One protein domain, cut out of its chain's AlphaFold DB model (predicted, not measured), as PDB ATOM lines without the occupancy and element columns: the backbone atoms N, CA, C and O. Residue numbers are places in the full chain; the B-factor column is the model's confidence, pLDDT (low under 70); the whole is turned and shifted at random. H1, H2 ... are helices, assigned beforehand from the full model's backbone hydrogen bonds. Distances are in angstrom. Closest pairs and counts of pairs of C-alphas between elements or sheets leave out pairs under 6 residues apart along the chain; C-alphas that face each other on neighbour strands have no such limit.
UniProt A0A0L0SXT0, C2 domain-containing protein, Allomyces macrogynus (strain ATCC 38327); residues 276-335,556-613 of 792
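This is residues 276 to 335 and 556 to 613 of the 792 residues of the protein "C2 domain-containing protein" of Allomyces macrogynus (strain ATCC 38327) (UniProt A0A0L0SXT0). H3 runs through the middle of a rounded cluster of helices: H5 packs on it, H4 crosses it with H6 alongside H4, and H1, of the loose hairpin H1-H2, meets its first residues. The printed part has 118 residues with six named helices, H1 to H6, and no named strand: all helix. It is compact, with a radius of gyration of the C-alphas of 14.2 A and spans of 39 by 36 by 31 A.

H1, residues 276 to 284, and H2, residues 289 to 304, form a hairpin but only just touch, with 3 pairs of C-alphas within 8 A, closest Leu 282 and Arg 292 at 6.4 A. H3, residues 314 to 330, touches H1 with residues 314 to 318 alone. H4, residues 556 to 566, touches H3 about perpendicular at 76 degrees, closest C-alphas Gly 320 and Ile 566, 4.9 A. H5, residues 572 to 581, touches H3, closest C-alphas Cys 319 and Ile 576, 5.6 A. H6, residues 589 to 607, touches H4 at a shallow tilt of 24 degrees, opposite ways, closest C-alphas Ser 561 and Ile 598, 6.0 A. Every O i to N i+4 pair is within hydrogen-bond range in H1 to H5, and 13 of 15 in H6.

H1 begins at C-alpha 276 (-26.893, 8.103, -8.154); H6, 26.8 A long, ends at C-alpha 607 (-62.242, 9.365, -19.540). H3 measures 24.0 A, H2 22.5 A.

Residues 336 to 555 are not printed; C-alphas 335 and 556 are 26.3 A apart. Mean pLDDT of the printed part is 76.3, with 40 residues under 70, among them 276 to 285 and 300 to 311.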
ATOM      1  N   ALA A 276     -28.136   8.875  -8.028       54.53
ATOM      2  CA  ALA A 276     -26.893   8.103  -8.154       54.53
ATOM      3  C   ALA A 276     -27.116   6.576  -8.109       54.53
ATOM      4  O   ALA A 276     -26.414   5.827  -8.786       54.53
ATOM      5  N   PHE A 277     -28.108   6.110  -7.343       56.22
ATOM      6  CA  PHE A 277     -28.437   4.685  -7.236       56.22
ATOM      7  C   PHE A 277     -29.198   4.193  -8.477       56.22
ATOM      8  O   PHE A 277     -28.875   3.135  -9.018       56.22
ATOM      9  N   LEU A 278     -30.114   5.011  -9.010       61.22
ATOM     10  CA  LEU A 278     -30.734   4.793 -10.315       61.22
ATOM     11  C   LEU A 278     -29.706   4.852 -11.449       61.22
ATOM     12  O   LEU A 278     -29.767   4.019 -12.348       61.22
ATOM     13  N   GLU A 279     -28.738   5.773 -11.425       61.81
ATOM     14  CA  GLU A 279     -27.671   5.780 -12.431       61.81
ATOM     15  C   GLU A 279     -26.804   4.513 -12.333       61.81
ATOM     16  O   GLU A 279     -26.430   3.947 -13.359       61.81
ATOM     17  N   GLY A 280     -26.551   4.011 -11.120       60.38
ATOM     18  CA  GLY A 280     -25.956   2.694 -10.887       60.38
ATOM     19  C   GLY A 280     -26.762   1.568 -11.543       60.38
ATOM     20  O   GLY A 280     -26.222   0.832 -12.369       60.38
ATOM     21  N   ALA A 281     -28.064   1.474 -11.259       61.88
ATOM     22  CA  ALA A 281     -28.953   0.476 -11.861       61.88
ATOM     23  C   ALA A 281     -29.004   0.585 -13.400       61.88
ATOM     24  O   ALA A 281     -28.826  -0.410 -14.101       61.88
ATOM     25  N   LEU A 282     -29.140   1.801 -13.939       62.94
ATOM     26  CA  LEU A 282     -29.107   2.088 -15.378       62.94
ATOM     27  C   LEU A 282     -27.752   1.773 -16.031       62.94
ATOM     28  O   LEU A 282     -27.711   1.615 -17.245       62.94
ATOM     29  N   ARG A 283     -26.646   1.710 -15.278       63.72
ATOM     30  CA  ARG A 283     -25.326   1.272 -15.773       63.72
ATOM     31  C   ARG A 283     -25.143  -0.250 -15.698       63.72
ATOM     32  O   ARG A 283     -24.412  -0.790 -16.521       63.72
ATOM     33  N   VAL A 284     -25.785  -0.923 -14.739       61.28
ATOM     34  CA  VAL A 284     -25.776  -2.394 -14.596       61.28
ATOM     35  C   VAL A 284     -26.660  -3.061 -15.654       61.28
ATOM     36  O   VAL A 284     -26.287  -4.094 -16.207       61.28
ATOM     37  N   VAL A 285     -27.811  -2.468 -15.982       65.75
ATOM     38  CA  VAL A 285     -28.656  -2.934 -17.090       65.75
ATOM     39  C   VAL A 285     -28.050  -2.473 -18.425       65.75
ATOM     40  O   VAL A 285     -27.757  -1.293 -18.608       65.75
ATOM     41  N   ALA A 286     -27.882  -3.398 -19.376       71.88
ATOM     42  CA  ALA A 286     -27.194  -3.188 -20.659       71.88
ATOM     43  C   ALA A 286     -28.009  -2.351 -21.677       71.88
ATOM     44  O   ALA A 286     -28.377  -2.812 -22.755       71.88
ATOM     45  N   LEU A 287     -28.319  -1.105 -21.318       71.75
ATOM     46  CA  LEU A 287     -29.166  -0.189 -22.083       71.75
ATOM     47  C   LEU A 287     -28.360   0.723 -23.024       71.75
ATOM     48  O   LEU A 287     -27.299   1.250 -22.660       71.75
ATOM     49  N   SER A 288     -28.919   1.010 -24.205       73.62
ATOM     50  CA  SER A 288     -28.344   1.979 -25.150       73.62
ATOM     51  C   SER A 288     -28.202   3.371 -24.517       73.62
ATOM     52  O   SER A 288     -28.944   3.750 -23.601       73.62
ATOM     53  N   LYS A 289     -27.242   4.167 -25.005       69.06
ATOM     54  CA  LYS A 289     -26.981   5.523 -24.483       69.06
ATOM     55  C   LYS A 289     -28.226   6.418 -24.580       69.06
ATOM     56  O   LYS A 289     -28.505   7.170 -23.648       69.06
ATOM     57  N   ALA A 290     -28.985   6.298 -25.673       65.44
ATOM     58  CA  ALA A 290     -30.227   7.036 -25.888       65.44
ATOM     59  C   ALA A 290     -31.323   6.628 -24.889       65.44
ATOM     60  O   ALA A 290     -31.894   7.499 -24.237       65.44
ATOM     61  N   THR A 291     -31.560   5.323 -24.690       70.50
ATOM     62  CA  THR A 291     -32.558   4.846 -23.717       70.50
ATOM     63  C   THR A 291     -32.197   5.260 -22.293       70.50
ATOM     64  O   THR A 291     -33.056   5.799 -21.600       70.50
ATOM     65  N   ARG A 292     -30.933   5.120 -21.859       67.75
ATOM     66  CA  ARG A 292     -30.502   5.562 -20.514       67.75
ATOM     67  C   ARG A 292     -30.710   7.054 -20.285       67.75
ATOM     68  O   ARG A 292     -31.144   7.443 -19.203       67.75
ATOM     69  N   HIS A 293     -30.432   7.882 -21.294       69.06
ATOM     70  CA  HIS A 293     -30.669   9.320 -21.218       69.06
ATOM     71  C   HIS A 293     -32.166   9.653 -21.127       69.06
ATOM     72  O   HIS A 293     -32.563  10.409 -20.242       69.06
ATOM     73  N   THR A 294     -32.999   9.068 -21.999       69.56
ATOM     74  CA  THR A 294     -34.459   9.246 -21.964       69.56
ATOM     75  C   THR A 294     -35.021   8.858 -20.598       69.56
ATOM     76  O   THR A 294     -35.718   9.658 -19.982       69.56
ATOM     77  N   LEU A 295     -34.658   7.677 -20.088       76.12
ATOM     78  CA  LEU A 295     -35.087   7.191 -18.777       76.12
ATOM     79  C   LEU A 295     -34.638   8.137 -17.649       76.12
ATOM     80  O   LEU A 295     -35.482   8.662 -16.927       76.12
ATOM     81  N   GLY A 296     -33.340   8.427 -17.520       68.50
ATOM     82  CA  GLY A 296     -32.834   9.293 -16.445       68.50
ATOM     83  C   GLY A 296     -33.428  10.711 -16.446       68.50
ATOM     84  O   GLY A 296     -33.530  11.343 -15.394       68.50
ATOM     85  N   SER A 297     -33.864  11.215 -17.602       67.62
ATOM     86  CA  SER A 297     -34.561  12.502 -17.706       67.62
ATOM     87  C   SER A 297     -36.067  12.406 -17.426       67.62
ATOM     88  O   SER A 297     -36.604  13.336 -16.833       67.62
ATOM     89  N   VAL A 298     -36.738  11.284 -17.723       72.50
ATOM     90  CA  VAL A 298     -38.127  11.032 -17.273       72.50
ATOM     91  C   VAL A 298     -38.205  10.795 -15.756       72.50
ATOM     92  O   VAL A 298     -39.154  11.254 -15.129       72.50
ATOM     93  N   TYR A 299     -37.195  10.175 -15.131       75.12
ATOM     94  CA  TYR A 299     -37.112  10.108 -13.662       75.12
ATOM     95  C   TYR A 299     -37.053  11.512 -13.050       75.12
ATOM     96  O   TYR A 299     -37.888  11.862 -12.223       75.12
ATOM     97  N   ARG A 300     -36.115  12.351 -13.520       69.44
ATOM     98  CA  ARG A 300     -35.985  13.740 -13.051       69.44
ATOM     99  C   ARG A 300     -37.256  14.554 -13.286       69.44
ATOM    100  O   ARG A 300     -37.623  15.317 -12.404       69.44
ATOM    101  N   LEU A 301     -37.941  14.361 -14.415       67.44
ATOM    102  CA  LEU A 301     -39.244  14.969 -14.699       67.44
ATOM    103  C   LEU A 301     -40.292  14.610 -13.631       67.44
ATOM    104  O   LEU A 301     -40.929  15.504 -13.080       67.44
ATOM    105  N   LEU A 302     -40.437  13.322 -13.304       67.88
ATOM    106  CA  LEU A 302     -41.377  12.849 -12.280       67.88
ATOM    107  C   LEU A 302     -41.047  13.420 -10.891       67.88
ATOM    108  O   LEU A 302     -41.938  13.949 -10.229       67.88
ATOM    109  N   THR A 303     -39.773  13.398 -10.477       66.12
ATOM    110  CA  THR A 303     -39.325  14.000  -9.206       66.12
ATOM    111  C   THR A 303     -39.609  15.506  -9.151       66.12
ATOM    112  O   THR A 303     -40.120  15.997  -8.149       66.12
ATOM    113  N   VAL A 304     -39.318  16.240 -10.230       59.19
ATOM    114  CA  VAL A 304     -39.496  17.702 -10.318       59.19
ATOM    115  C   VAL A 304     -40.971  18.116 -10.194       59.19
ATOM    116  O   VAL A 304     -41.261  19.130  -9.571       59.19
ATOM    117  N   PHE A 305     -41.908  17.298 -10.681       57.69
ATOM    118  CA  PHE A 305     -43.357  17.523 -10.553       57.69
ATOM    119  C   PHE A 305     -43.967  17.062  -9.210       57.69
ATOM    120  O   PHE A 305     -45.193  16.995  -9.082       57.69
ATOM    121  N   GLY A 306     -43.152  16.665  -8.223       56.69
ATOM    122  CA  GLY A 306     -43.636  16.044  -6.979       56.69
ATOM    123  C   GLY A 306     -44.268  14.658  -7.186       56.69
ATOM    124  O   GLY A 306     -44.778  14.050  -6.250       56.69
ATOM    125  N   GLN A 307     -44.204  14.120  -8.406       58.62
ATOM    126  CA  GLN A 307     -44.708  12.803  -8.794       58.62
ATOM    127  C   GLN A 307     -43.642  11.719  -8.584       58.62
ATOM    128  O   GLN A 307     -43.496  10.797  -9.391       58.62
ATOM    129  N   GLY A 308     -42.896  11.847  -7.481       56.72
ATOM    130  CA  GLY A 308     -41.841  10.930  -7.068       56.72
ATOM    131  C   GLY A 308     -42.331   9.486  -6.997       56.72
ATOM    132  O   GLY A 308     -43.506   9.197  -6.750       56.72
ATOM    133  N   VAL A 309     -41.433   8.552  -7.290       58.81
ATOM    134  CA  VAL A 309     -41.727   7.111  -7.279       58.81
ATOM    135  C   VAL A 309     -40.982   6.474  -6.108       58.81
ATOM    136  O   VAL A 309     -40.293   5.474  -6.239       58.81
ATOM    137  N   ASP A 310     -41.079   7.122  -4.950       57.94
ATOM    138  CA  ASP A 310     -40.211   6.898  -3.786       57.94
ATOM    139  C   ASP A 310     -40.531   5.579  -3.056       57.94
ATOM    140  O   ASP A 310     -39.725   5.061  -2.288       57.94
ATOM    141  N   THR A 311     -41.690   4.991  -3.368       63.97
ATOM    142  CA  THR A 311     -42.115   3.635  -2.989       63.97
ATOM    143  C   THR A 311     -41.662   2.545  -3.970       63.97
ATOM    144  O   THR A 311     -41.986   1.379  -3.760       63.97
ATOM    145  N   VAL A 312     -40.945   2.893  -5.045       71.00
ATOM    146  CA  VAL A 312     -40.577   1.992  -6.148       71.00
ATOM    147  C   VAL A 312     -39.057   1.895  -6.268       71.00
ATOM    148  O   VAL A 312     -38.356   2.899  -6.408       71.00
ATOM    149  N   SER A 313     -38.517   0.675  -6.258       82.06
ATOM    150  CA  SER A 313     -37.077   0.459  -6.415       82.06
ATOM    151  C   SER A 313     -36.592   0.836  -7.825       82.06
ATOM    152  O   SER A 313     -37.348   0.747  -8.795       82.06
ATOM    153  N   PRO A 314     -35.299   1.174  -8.015       80.94
ATOM    154  CA  PRO A 314     -34.768   1.465  -9.347       80.94
ATOM    155  C   PRO A 314     -34.932   0.322 -10.357       80.94
ATOM    156  O   PRO A 314     -34.983   0.580 -11.556       80.94
ATOM    157  N   LEU A 315     -35.021  -0.931  -9.899       80.75
ATOM    158  CA  LEU A 315     -35.230  -2.089 -10.768       80.75
ATOM    159  C   LEU A 315     -36.673  -2.142 -11.289       80.75
ATOM    160  O   LEU A 315     -36.887  -2.284 -12.491       80.75
ATOM    161  N   GLU A 316     -37.654  -1.977 -10.404       84.81
ATOM    162  CA  GLU A 316     -39.072  -1.854 -10.765       84.81
ATOM    163  C   GLU A 316     -39.293  -0.647 -11.679       84.81
ATOM    164  O   GLU A 316     -39.911  -0.767 -12.736       84.81
ATOM    165  N   TRP A 317     -38.687   0.493 -11.336       85.62
ATOM    166  CA  TRP A 317     -38.737   1.713 -12.134       85.62
ATOM    167  C   TRP A 317     -38.169   1.505 -13.550       85.62
ATOM    168  O   TRP A 317     -38.826   1.862 -14.530       85.62
ATOM    169  N   VAL A 318     -36.991   0.875 -13.689       85.06
ATOM    170  CA  VAL A 318     -36.409   0.548 -15.007       85.06
ATOM    171  C   VAL A 318     -37.310  -0.424 -15.770       85.06
ATOM    172  O   VAL A 318     -37.519  -0.235 -16.967       85.06
ATOM    173  N   CYS A 319     -37.881  -1.429 -15.105       88.94
ATOM    174  CA  CYS A 319     -38.779  -2.394 -15.733       88.94
ATOM    175  C   CYS A 319     -40.051  -1.727 -16.283       88.94
ATOM    176  O   CYS A 319     -40.346  -1.851 -17.473       88.94
ATOM    177  N   GLY A 320     -40.756  -0.952 -15.456       89.56
ATOM    178  CA  GLY A 320     -41.974  -0.242 -15.846       89.56
ATOM    179  C   GLY A 320     -41.734   0.818 -16.924       89.56
ATOM    180  O   GLY A 320     -42.544   0.967 -17.839       89.56
ATOM    181  N   MET A 321     -40.591   1.508 -16.888       87.50
ATOM    182  CA  MET A 321     -40.197   2.448 -17.941       87.50
ATOM    183  C   MET A 321     -39.824   1.762 -19.254       87.50
ATOM    184  O   MET A 321     -40.152   2.291 -20.313       87.50
ATOM    185  N   LEU A 322     -39.182   0.589 -19.220       87.69
ATOM    186  CA  LEU A 322     -38.940  -0.203 -20.428       87.69
ATOM    187  C   LEU A 322     -40.254  -0.745 -21.004       87.69
ATOM    188  O   LEU A 322     -40.452  -0.645 -22.213       87.69
ATOM    189  N   LEU A 323     -41.177  -1.235 -20.167       89.25
ATOM    190  CA  LEU A 323     -42.521  -1.629 -20.604       89.25
ATOM    191  C   LEU A 323     -43.259  -0.463 -21.266       89.25
ATOM    192  O   LEU A 323     -43.734  -0.619 -22.389       89.25
ATOM    193  N   LEU A 324     -43.288   0.718 -20.639       90.00
ATOM    194  CA  LEU A 324     -43.899   1.911 -21.229       90.00
ATOM    195  C   LEU A 324     -43.192   2.363 -22.514       90.00
ATOM    196  O   LEU A 324     -43.865   2.696 -23.485       90.00
ATOM    197  N   GLN A 325     -41.859   2.333 -22.578       88.38
ATOM    198  CA  GLN A 325     -41.127   2.685 -23.798       88.38
ATOM    199  C   GLN A 325     -41.445   1.710 -24.945       88.38
ATOM    200  O   GLN A 325     -41.667   2.147 -26.071       88.38
ATOM    201  N   ARG A 326     -41.514   0.395 -24.680       86.75
ATOM    202  CA  ARG A 326     -41.914  -0.612 -25.683       86.75
ATOM    203  C   ARG A 326     -43.380  -0.444 -26.099       86.75
ATOM    204  O   ARG A 326     -43.669  -0.482 -27.289       86.75
ATOM    205  N   TYR A 327     -44.269  -0.172 -25.150       88.94
ATOM    206  CA  TYR A 327     -45.684   0.131 -25.375       88.94
ATOM    207  C   TYR A 327     -45.873   1.338 -26.315       88.94
ATOM    208  O   TYR A 327     -46.538   1.229 -27.342       88.94
ATOM    209  N   PHE A 328     -45.197   2.460 -26.044       87.81
ATOM    210  CA  PHE A 328     -45.229   3.653 -26.902       87.81
ATOM    211  C   PHE A 328     -44.505   3.491 -28.250       87.81
ATOM    212  O   PHE A 328     -44.710   4.319 -29.138       87.81
ATOM    213  N   LEU A 329     -43.655   2.473 -28.410       82.19
ATOM    214  CA  LEU A 329     -43.062   2.099 -29.699       82.19
ATOM    215  C   LEU A 329     -43.983   1.181 -30.518       82.19
ATOM    216  O   LEU A 329     -43.944   1.259 -31.740       82.19
ATOM    217  N   ASN A 330     -44.803   0.350 -29.867       78.50
ATOM    218  CA  ASN A 330     -45.769  -0.524 -30.538       78.50
ATOM    219  C   ASN A 330     -47.068   0.211 -30.924       78.50
ATOM    220  O   ASN A 330     -47.677  -0.095 -31.946       78.50
ATOM    221  N   ILE A 331     -47.493   1.212 -30.143       75.19
ATOM    222  CA  ILE A 331     -48.643   2.047 -30.512       75.19
ATOM    223  C   ILE A 331     -48.253   3.010 -31.635       75.19
ATOM    224  O   ILE A 331     -47.659   4.073 -31.416       75.19
ATOM    225  N   ASN A 332     -48.689   2.664 -32.842       62.72
ATOM    226  CA  ASN A 332     -48.797   3.606 -33.943       62.72
ATOM    227  C   ASN A 332     -49.768   4.728 -33.552       62.72
ATOM    228  O   ASN A 332     -50.958   4.497 -33.365       62.72
ATOM    229  N   GLN A 333     -49.267   5.962 -33.447       66.81
ATOM    230  CA  GLN A 333     -50.129   7.143 -33.393       66.81
ATOM    231  C   GLN A 333     -50.746   7.326 -34.788       66.81
ATOM    232  O   GLN A 333     -49.991   7.699 -35.705       66.81
ATOM    233  N   PRO A 334     -52.058   7.069 -34.974       64.25
ATOM    234  CA  PRO A 334     -52.679   7.054 -36.295       64.25
ATOM    235  C   PRO A 334     -52.456   8.401 -36.977       64.25
ATOM    236  O   PRO A 334     -52.512   9.449 -36.325       64.25
ATOM    237  N   ARG A 335     -52.111   8.379 -38.267       74.31
ATOM    238  CA  ARG A 335     -52.009   9.582 -39.107       74.31
ATOM    239  C   ARG A 335     -53.338  10.344 -39.065       74.31
ATOM    240  O   ARG A 335     -54.390   9.726 -38.929       74.31
ATOM    241  N   VAL A 556     -49.020  13.164 -13.978       77.31
ATOM    242  CA  VAL A 556     -49.717  12.255 -13.045       77.31
ATOM    243  C   VAL A 556     -50.178  10.994 -13.781       77.31
ATOM    244  O   VAL A 556     -49.898   9.887 -13.330       77.31
ATOM    245  N   ASP A 557     -50.762  11.125 -14.974       83.19
ATOM    246  CA  ASP A 557     -51.167   9.968 -15.783       83.19
ATOM    247  C   ASP A 557     -49.992   9.084 -16.216       83.19
ATOM    248  O   ASP A 557     -50.142   7.864 -16.325       83.19
ATOM    249  N   LEU A 558     -48.809   9.665 -16.447       86.31
ATOM    250  CA  LEU A 558     -47.597   8.894 -16.726       86.31
ATOM    251  C   LEU A 558     -47.130   8.120 -15.482       86.31
ATOM    252  O   LEU A 558     -46.749   6.957 -15.617       86.31
ATOM    253  N   ARG A 559     -47.214   8.716 -14.283       82.81
ATOM    254  CA  ARG A 559     -46.946   8.035 -13.000       82.81
ATOM    255  C   ARG A 559     -47.930   6.884 -12.774       82.81
ATOM    256  O   ARG A 559     -47.501   5.773 -12.479       82.81
ATOM    257  N   THR A 560     -49.226   7.104 -12.991       81.62
ATOM    258  CA  THR A 560     -50.256   6.059 -12.857       81.62
ATOM    259  C   THR A 560     -50.068   4.945 -13.891       81.62
ATOM    260  O   THR A 560     -50.124   3.769 -13.540       81.62
ATOM    261  N   SER A 561     -49.740   5.291 -15.142       85.81
ATOM    262  CA  SER A 561     -49.389   4.314 -16.188       85.81
ATOM    263  C   SER A 561     -48.141   3.492 -15.823       85.81
ATOM    264  O   SER A 561     -48.083   2.302 -16.124       85.81
ATOM    265  N   LEU A 562     -47.147   4.109 -15.168       85.44
ATOM    266  CA  LEU A 562     -45.923   3.448 -14.700       85.44
ATOM    267  C   LEU A 562     -46.218   2.463 -13.565       85.44
ATOM    268  O   LEU A 562     -45.809   1.307 -13.646       85.44
ATOM    269  N   LEU A 563     -46.947   2.899 -12.536       82.06
ATOM    270  CA  LEU A 563     -47.325   2.047 -11.406       82.06
ATOM    271  C   LEU A 563     -48.188   0.865 -11.867       82.06
ATOM    272  O   LEU A 563     -47.952  -0.266 -11.447       82.06
ATOM    273  N   ALA A 564     -49.114   1.094 -12.804       83.88
ATOM    274  CA  ALA A 564     -49.884   0.031 -13.439       83.88
ATOM    275  C   ALA A 564     -48.998  -0.967 -14.204       83.88
ATOM    276  O   ALA A 564     -49.190  -2.170 -14.057       83.88
ATOM    277  N   ALA A 565     -48.016  -0.492 -14.985       86.44
ATOM    278  CA  ALA A 565     -47.090  -1.353 -15.724       86.44
ATOM    279  C   ALA A 565     -46.224  -2.225 -14.794       86.44
ATOM    280  O   ALA A 565     -46.047  -3.411 -15.065       86.44
ATOM    281  N   ILE A 566     -45.733  -1.654 -13.688       87.00
ATOM    282  CA  ILE A 566     -44.976  -2.365 -12.642       87.00
ATOM    283  C   ILE A 566     -45.851  -3.438 -11.985       87.00
ATOM    284  O   ILE A 566     -45.444  -4.588 -11.874       87.00
ATOM    285  N   ALA A 567     -47.101  -3.109 -11.649       86.69
ATOM    286  CA  ALA A 567     -48.044  -4.046 -11.037       86.69
ATOM    287  C   ALA A 567     -48.437  -5.249 -11.929       86.69
ATOM    288  O   ALA A 567     -49.145  -6.136 -11.460       86.69
ATOM    289  N   GLN A 568     -48.009  -5.306 -13.200       86.38
ATOM    290  CA  GLN A 568     -48.156  -6.491 -14.063       86.38
ATOM    291  C   GLN A 568     -46.896  -7.387 -14.105       86.38
ATOM    292  O   GLN A 568     -46.790  -8.253 -14.980       86.38
ATOM    293  N   VAL A 569     -45.911  -7.169 -13.223       87.19
ATOM    294  CA  VAL A 569     -44.616  -7.863 -13.247       87.19
ATOM    295  C   VAL A 569     -44.285  -8.489 -11.891       87.19
ATOM    296  O   VAL A 569     -43.971  -7.811 -10.921       87.19
ATOM    297  N   GLU A 570     -44.271  -9.820 -11.843       84.25
ATOM    298  CA  GLU A 570     -43.868 -10.582 -10.649       84.25
ATOM    299  C   GLU A 570     -42.338 -10.634 -10.466       84.25
ATOM    300  O   GLU A 570     -41.836 -10.698  -9.346       84.25
ATOM    301  N   ASN A 571     -41.570 -10.613 -11.564       87.12
ATOM    302  CA  ASN A 571     -40.109 -10.726 -11.544       87.12
ATOM    303  C   ASN A 571     -39.455  -9.697 -12.476       87.12
ATOM    304  O   ASN A 571     -39.190  -9.956 -13.651       87.12
ATOM    305  N   HIS A 572     -39.168  -8.524 -11.914       87.06
ATOM    306  CA  HIS A 572     -38.604  -7.374 -12.621       87.06
ATOM    307  C   HIS A 572     -37.254  -7.664 -13.294       87.06
ATOM    308  O   HIS A 572     -37.035  -7.226 -14.421       87.06
ATOM    309  N   THR A 573     -36.372  -8.457 -12.673       84.62
ATOM    310  CA  THR A 573     -35.087  -8.858 -13.277       84.62
ATOM    311  C   THR A 573     -35.298  -9.690 -14.542       84.62
ATOM    312  O   THR A 573     -34.674  -9.429 -15.571       84.62
ATOM    313  N   MET A 574     -36.188 -10.684 -14.475       84.06
ATOM    314  CA  MET A 574     -36.482 -11.576 -15.596       84.06
ATOM    315  C   MET A 574     -37.232 -10.851 -16.717       84.06
ATOM    316  O   MET A 574     -36.965 -11.096 -17.892       84.06
ATOM    317  N   GLU A 575     -38.134  -9.928 -16.379       88.00
ATOM    318  CA  GLU A 575     -38.835  -9.107 -17.366       88.00
ATOM    319  C   GLU A 575     -37.873  -8.128 -18.062       88.00
ATOM    320  O   GLU A 575     -37.879  -8.055 -19.287       88.00
ATOM    321  N   ILE A 576     -36.968  -7.454 -17.336       85.75
ATOM    322  CA  ILE A 576     -35.912  -6.615 -17.941       85.75
ATOM    323  C   ILE A 576     -35.012  -7.447 -18.861       85.75
ATOM    324  O   ILE A 576     -34.740  -7.029 -19.987       85.75
ATOM    325  N   TYR A 577     -34.567  -8.629 -18.420       82.56
ATOM    326  CA  TYR A 577     -33.768  -9.525 -19.260       82.56
ATOM    327  C   TYR A 577     -34.524  -9.916 -20.536       82.56
ATOM    328  O   TYR A 577     -33.964  -9.831 -21.630       82.56
ATOM    329  N   GLN A 578     -35.808 -10.277 -20.423       83.62
ATOM    330  CA  GLN A 578     -36.647 -10.546 -21.588       83.62
ATOM    331  C   GLN A 578     -36.709  -9.331 -22.515       83.62
ATOM    332  O   GLN A 578     -36.320  -9.480 -23.669       83.62
ATOM    333  N   LEU A 579     -37.105  -8.151 -22.010       82.62
ATOM    334  CA  LEU A 579     -37.311  -6.881 -22.737       82.62
ATOM    335  C   LEU A 579     -36.069  -6.313 -23.448       82.62
ATOM    336  O   LEU A 579     -36.186  -5.337 -24.200       82.62
ATOM    337  N   LEU A 580     -34.892  -6.903 -23.231       80.25
ATOM    338  CA  LEU A 580     -33.624  -6.509 -23.853       80.25
ATOM    339  C   LEU A 580     -33.007  -7.581 -24.763       80.25
ATOM    340  O   LEU A 580     -32.126  -7.240 -25.548       80.25
ATOM    341  N   THR A 581     -33.443  -8.843 -24.682       75.31
ATOM    342  CA  THR A 581     -32.800  -9.966 -25.398       75.31
ATOM    343  C   THR A 581     -33.574 -10.485 -26.604       75.31
ATOM    344  O   THR A 581     -32.951 -10.857 -27.599       75.31
ATOM    345  N   LYS A 582     -34.912 -10.494 -26.564       65.62
ATOM    346  CA  LYS A 582     -35.718 -10.748 -27.771       65.62
ATOM    347  C   LYS A 582     -35.694  -9.510 -28.684       65.62
ATOM    348  O   LYS A 582     -35.246  -8.435 -28.280       65.62
ATOM    349  N   LYS A 583     -36.166  -9.652 -29.923       60.91
ATOM    350  CA  LYS A 583     -36.401  -8.518 -30.838       60.91
ATOM    351  C   LYS A 583     -37.891  -8.264 -31.030       60.91
ATOM    352  O   LYS A 583     -38.322  -7.116 -30.956       60.91
ATOM    353  N   ASP A 584     -38.647  -9.344 -31.172       66.94
ATOM    354  CA  ASP A 584     -40.048  -9.324 -31.564       66.94
ATOM    355  C   ASP A 584     -40.934  -9.535 -30.324       66.94
ATOM    356  O   ASP A 584     -40.992 -10.611 -29.724       66.94
ATOM    357  N   TRP A 585     -41.557  -8.443 -29.871       69.00
ATOM    358  CA  TRP A 585     -42.414  -8.405 -28.674       69.00
ATOM    359  C   TRP A 585     -43.879  -8.662 -28.997       69.00
ATOM    360  O   TRP A 585     -44.633  -9.093 -28.127       69.00
ATOM    361  N   ASN A 586     -44.273  -8.360 -30.233       66.56
ATOM    362  CA  ASN A 586     -45.667  -8.292 -30.641       66.56
ATOM    363  C   ASN A 586     -46.326  -9.679 -30.616       66.56
ATOM    364  O   ASN A 586     -47.491  -9.794 -30.244       66.56
ATOM    365  N   ASP A 587     -45.544 -10.727 -30.868       70.81
ATOM    366  CA  ASP A 587     -45.994 -12.121 -30.841       70.81
ATOM    367  C   ASP A 587     -45.913 -12.752 -29.436       70.81
ATOM    368  O   ASP A 587     -46.130 -13.951 -29.281       70.81
ATOM    369  N   ASN A 588     -45.565 -11.986 -28.388       80.69
ATOM    370  CA  ASN A 588     -45.411 -12.490 -27.019       80.69
ATOM    371  C   ASN A 588     -46.688 -12.243 -26.181       80.69
ATOM    372  O   ASN A 588     -46.881 -11.127 -25.683       80.69
ATOM    373  N   PRO A 589     -47.516 -13.272 -25.889       83.69
ATOM    374  CA  PRO A 589     -48.787 -13.089 -25.181       83.69
ATOM    375  C   PRO A 589     -48.629 -12.693 -23.705       83.69
ATOM    376  O   PRO A 589     -49.618 -12.383 -23.042       83.69
ATOM    377  N   SER A 590     -47.414 -12.732 -23.146       83.81
ATOM    378  CA  SER A 590     -47.119 -12.169 -21.820       83.81
ATOM    379  C   SER A 590     -46.914 -10.654 -21.877       83.81
ATOM    380  O   SER A 590     -47.309  -9.958 -20.950       83.81
ATOM    381  N   VAL A 591     -46.325 -10.128 -22.955       83.69
ATOM    382  CA  VAL A 591     -46.091  -8.682 -23.113       83.69
ATOM    383  C   VAL A 591     -47.366  -7.982 -23.575       83.69
ATOM    384  O   VAL A 591     -47.708  -6.944 -23.014       83.69
ATOM    385  N   GLN A 592     -48.132  -8.583 -24.493       85.69
ATOM    386  CA  GLN A 592     -49.404  -8.001 -24.942       85.69
ATOM    387  C   GLN A 592     -50.399  -7.823 -23.785       85.69
ATOM    388  O   GLN A 592     -50.882  -6.717 -23.582       85.69
ATOM    389  N   ARG A 593     -50.574  -8.818 -22.900       86.62
ATOM    390  CA  ARG A 593     -51.430  -8.669 -21.701       86.62
ATOM    391  C   ARG A 593     -51.025  -7.505 -20.783       86.62
ATOM    392  O   ARG A 593     -51.895  -6.894 -20.160       86.62
ATOM    393  N   LYS A 594     -49.727  -7.174 -20.712       89.81
ATOM    394  CA  LYS A 594     -49.218  -5.997 -19.983       89.81
ATOM    395  C   LYS A 594     -49.544  -4.703 -20.730       89.81
ATOM    396  O   LYS A 594     -49.976  -3.737 -20.106       89.81
ATOM    397  N   PHE A 595     -49.396  -4.686 -22.054       90.19
ATOM    398  CA  PHE A 595     -49.817  -3.563 -22.895       90.19
ATOM    399  C   PHE A 595     -51.331  -3.319 -22.799       90.19
ATOM    400  O   PHE A 595     -51.736  -2.176 -22.608       90.19
ATOM    401  N   ASP A 596     -52.164  -4.361 -22.802       88.69
ATOM    402  CA  ASP A 596     -53.615  -4.246 -22.622       88.69
ATOM    403  C   ASP A 596     -53.977  -3.632 -21.262       88.69
ATOM    404  O   ASP A 596     -54.913  -2.839 -21.161       88.69
ATOM    405  N   ALA A 597     -53.237  -3.975 -20.200       87.69
ATOM    406  CA  ALA A 597     -53.424  -3.382 -18.877       87.69
ATOM    407  C   ALA A 597     -53.078  -1.885 -18.863       87.69
ATOM    408  O   ALA A 597     -53.856  -1.088 -18.337       87.69
ATOM    409  N   ILE A 598     -51.971  -1.492 -19.503       88.81
ATOM    410  CA  ILE A 598     -51.593  -0.080 -19.665       88.81
ATOM    411  C   ILE A 598     -52.650   0.659 -20.507       88.81
ATOM    412  O   ILE A 598     -53.059   1.756 -20.134       88.81
ATOM    413  N   THR A 599     -53.163   0.051 -21.584       90.38
ATOM    414  CA  THR A 599     -54.247   0.616 -22.408       90.38
ATOM    415  C   THR A 599     -55.536   0.802 -21.615       90.38
ATOM    416  O   THR A 599     -56.123   1.877 -21.693       90.38
ATOM    417  N   ARG A 600     -55.959  -0.179 -20.806       89.12
ATOM    418  CA  ARG A 600     -57.146  -0.041 -19.939       89.12
ATOM    419  C   ARG A 600     -56.989   1.094 -18.928       89.12
ATOM    420  O   ARG A 600     -57.912   1.886 -18.771       89.12
ATOM    421  N   VAL A 601     -55.828   1.200 -18.276       87.38
ATOM    422  CA  VAL A 601     -55.556   2.278 -17.311       87.38
ATOM    423  C   VAL A 601     -55.541   3.641 -17.997       87.38
ATOM    424  O   VAL A 601     -56.163   4.570 -17.495       87.38
ATOM    425  N   ARG A 602     -54.912   3.766 -19.169       86.19
ATOM    426  CA  ARG A 602     -54.911   5.020 -19.935       86.19
ATOM    427  C   ARG A 602     -56.304   5.398 -20.426       86.19
ATOM    428  O   ARG A 602     -56.717   6.518 -20.186       86.19
ATOM    429  N   ALA A 603     -57.069   4.469 -20.998       87.12
ATOM    430  CA  ALA A 603     -58.443   4.733 -21.427       87.12
ATOM    431  C   ALA A 603     -59.357   5.163 -20.261       87.12
ATOM    432  O   ALA A 603     -60.212   6.026 -20.446       87.12
ATOM    433  N   ALA A 604     -59.156   4.610 -19.060       83.44
ATOM    434  CA  ALA A 604     -59.853   5.058 -17.856       83.44
ATOM    435  C   ALA A 604     -59.418   6.472 -17.425       83.44
ATOM    436  O   ALA A 604     -60.277   7.301 -17.135       83.44
ATOM    437  N   LEU A 605     -58.112   6.770 -17.436       79.62
ATOM    438  CA  LEU A 605     -57.580   8.105 -17.126       79.62
ATOM    439  C   LEU A 605     -58.062   9.165 -18.124       79.62
ATOM    440  O   LEU A 605     -58.489  10.237 -17.715       79.62
ATOM    441  N   ASP A 606     -58.076   8.835 -19.415       78.56
ATOM    442  CA  ASP A 606     -58.499   9.718 -20.504       78.56
ATOM    443  C   ASP A 606     -60.014  10.027 -20.447       78.56
ATOM    444  O   ASP A 606     -60.443  11.092 -20.890       78.56
ATOM    445  N   GLN A 607     -60.823   9.130 -19.863       73.75
ATOM    446  CA  GLN A 607     -62.242   9.365 -19.540       73.75
ATOM    447  C   GLN A 607     -62.440  10.087 -18.196       73.75
ATOM    448  O   GLN A 607     -63.446  10.771 -17.998       73.75
ATOM    449  N   SER A 608     -61.506   9.937 -17.254       64.94
ATOM    450  CA  SER A 608     -61.610  10.508 -15.914       64.94
ATOM    451  C   SER A 608     -61.006  11.913 -15.860       64.94
ATOM    452  O   SER A 608     -59.790  12.091 -15.888       64.94
ATOM    453  N   ASN A 609     -61.830  12.942 -15.664       60.75
ATOM    454  CA  ASN A 609     -61.341  14.314 -15.456       60.75
ATOM    455  C   ASN A 609     -60.734  14.537 -14.043       60.75
ATOM    456  O   ASN A 609     -60.852  15.621 -13.479       60.75
ATOM    457  N   ILE A 610     -60.127  13.495 -13.459       62.62
ATOM    458  CA  ILE A 610     -59.440  13.498 -12.156       62.62
ATOM    459  C   ILE A 610     -58.144  14.307 -12.254       62.62
ATOM    460  O   ILE A 610     -57.843  15.115 -11.382       62.62
ATOM    461  N   ASN A 611     -57.404  14.105 -13.345       70.94
ATOM    462  CA  ASN A 611     -56.146  14.777 -13.639       70.94
ATOM    463  C   ASN A 611     -56.380  15.776 -14.783       70.94
ATOM    464  O   ASN A 611     -56.133  15.430 -15.942       70.94
ATOM    465  N   PRO A 612     -56.892  16.995 -14.508       74.31
ATOM    466  CA  PRO A 612     -57.172  17.970 -15.554       74.31
ATOM    467  C   PRO A 612     -55.914  18.239 -16.383       74.31
ATOM    468  O   PRO A 612     -54.817  18.423 -15.854       74.31
ATOM    469  N   LYS A 613     -56.079  18.240 -17.704       84.00
ATOM    470  CA  LYS A 613     -55.003  18.454 -18.676       84.00
ATOM    471  C   LYS A 613     -55.070  19.880 -19.200       84.00
ATOM    472  O   LYS A 613     -56.156  20.417 -19.426       84.00
TER     473      LYS A 613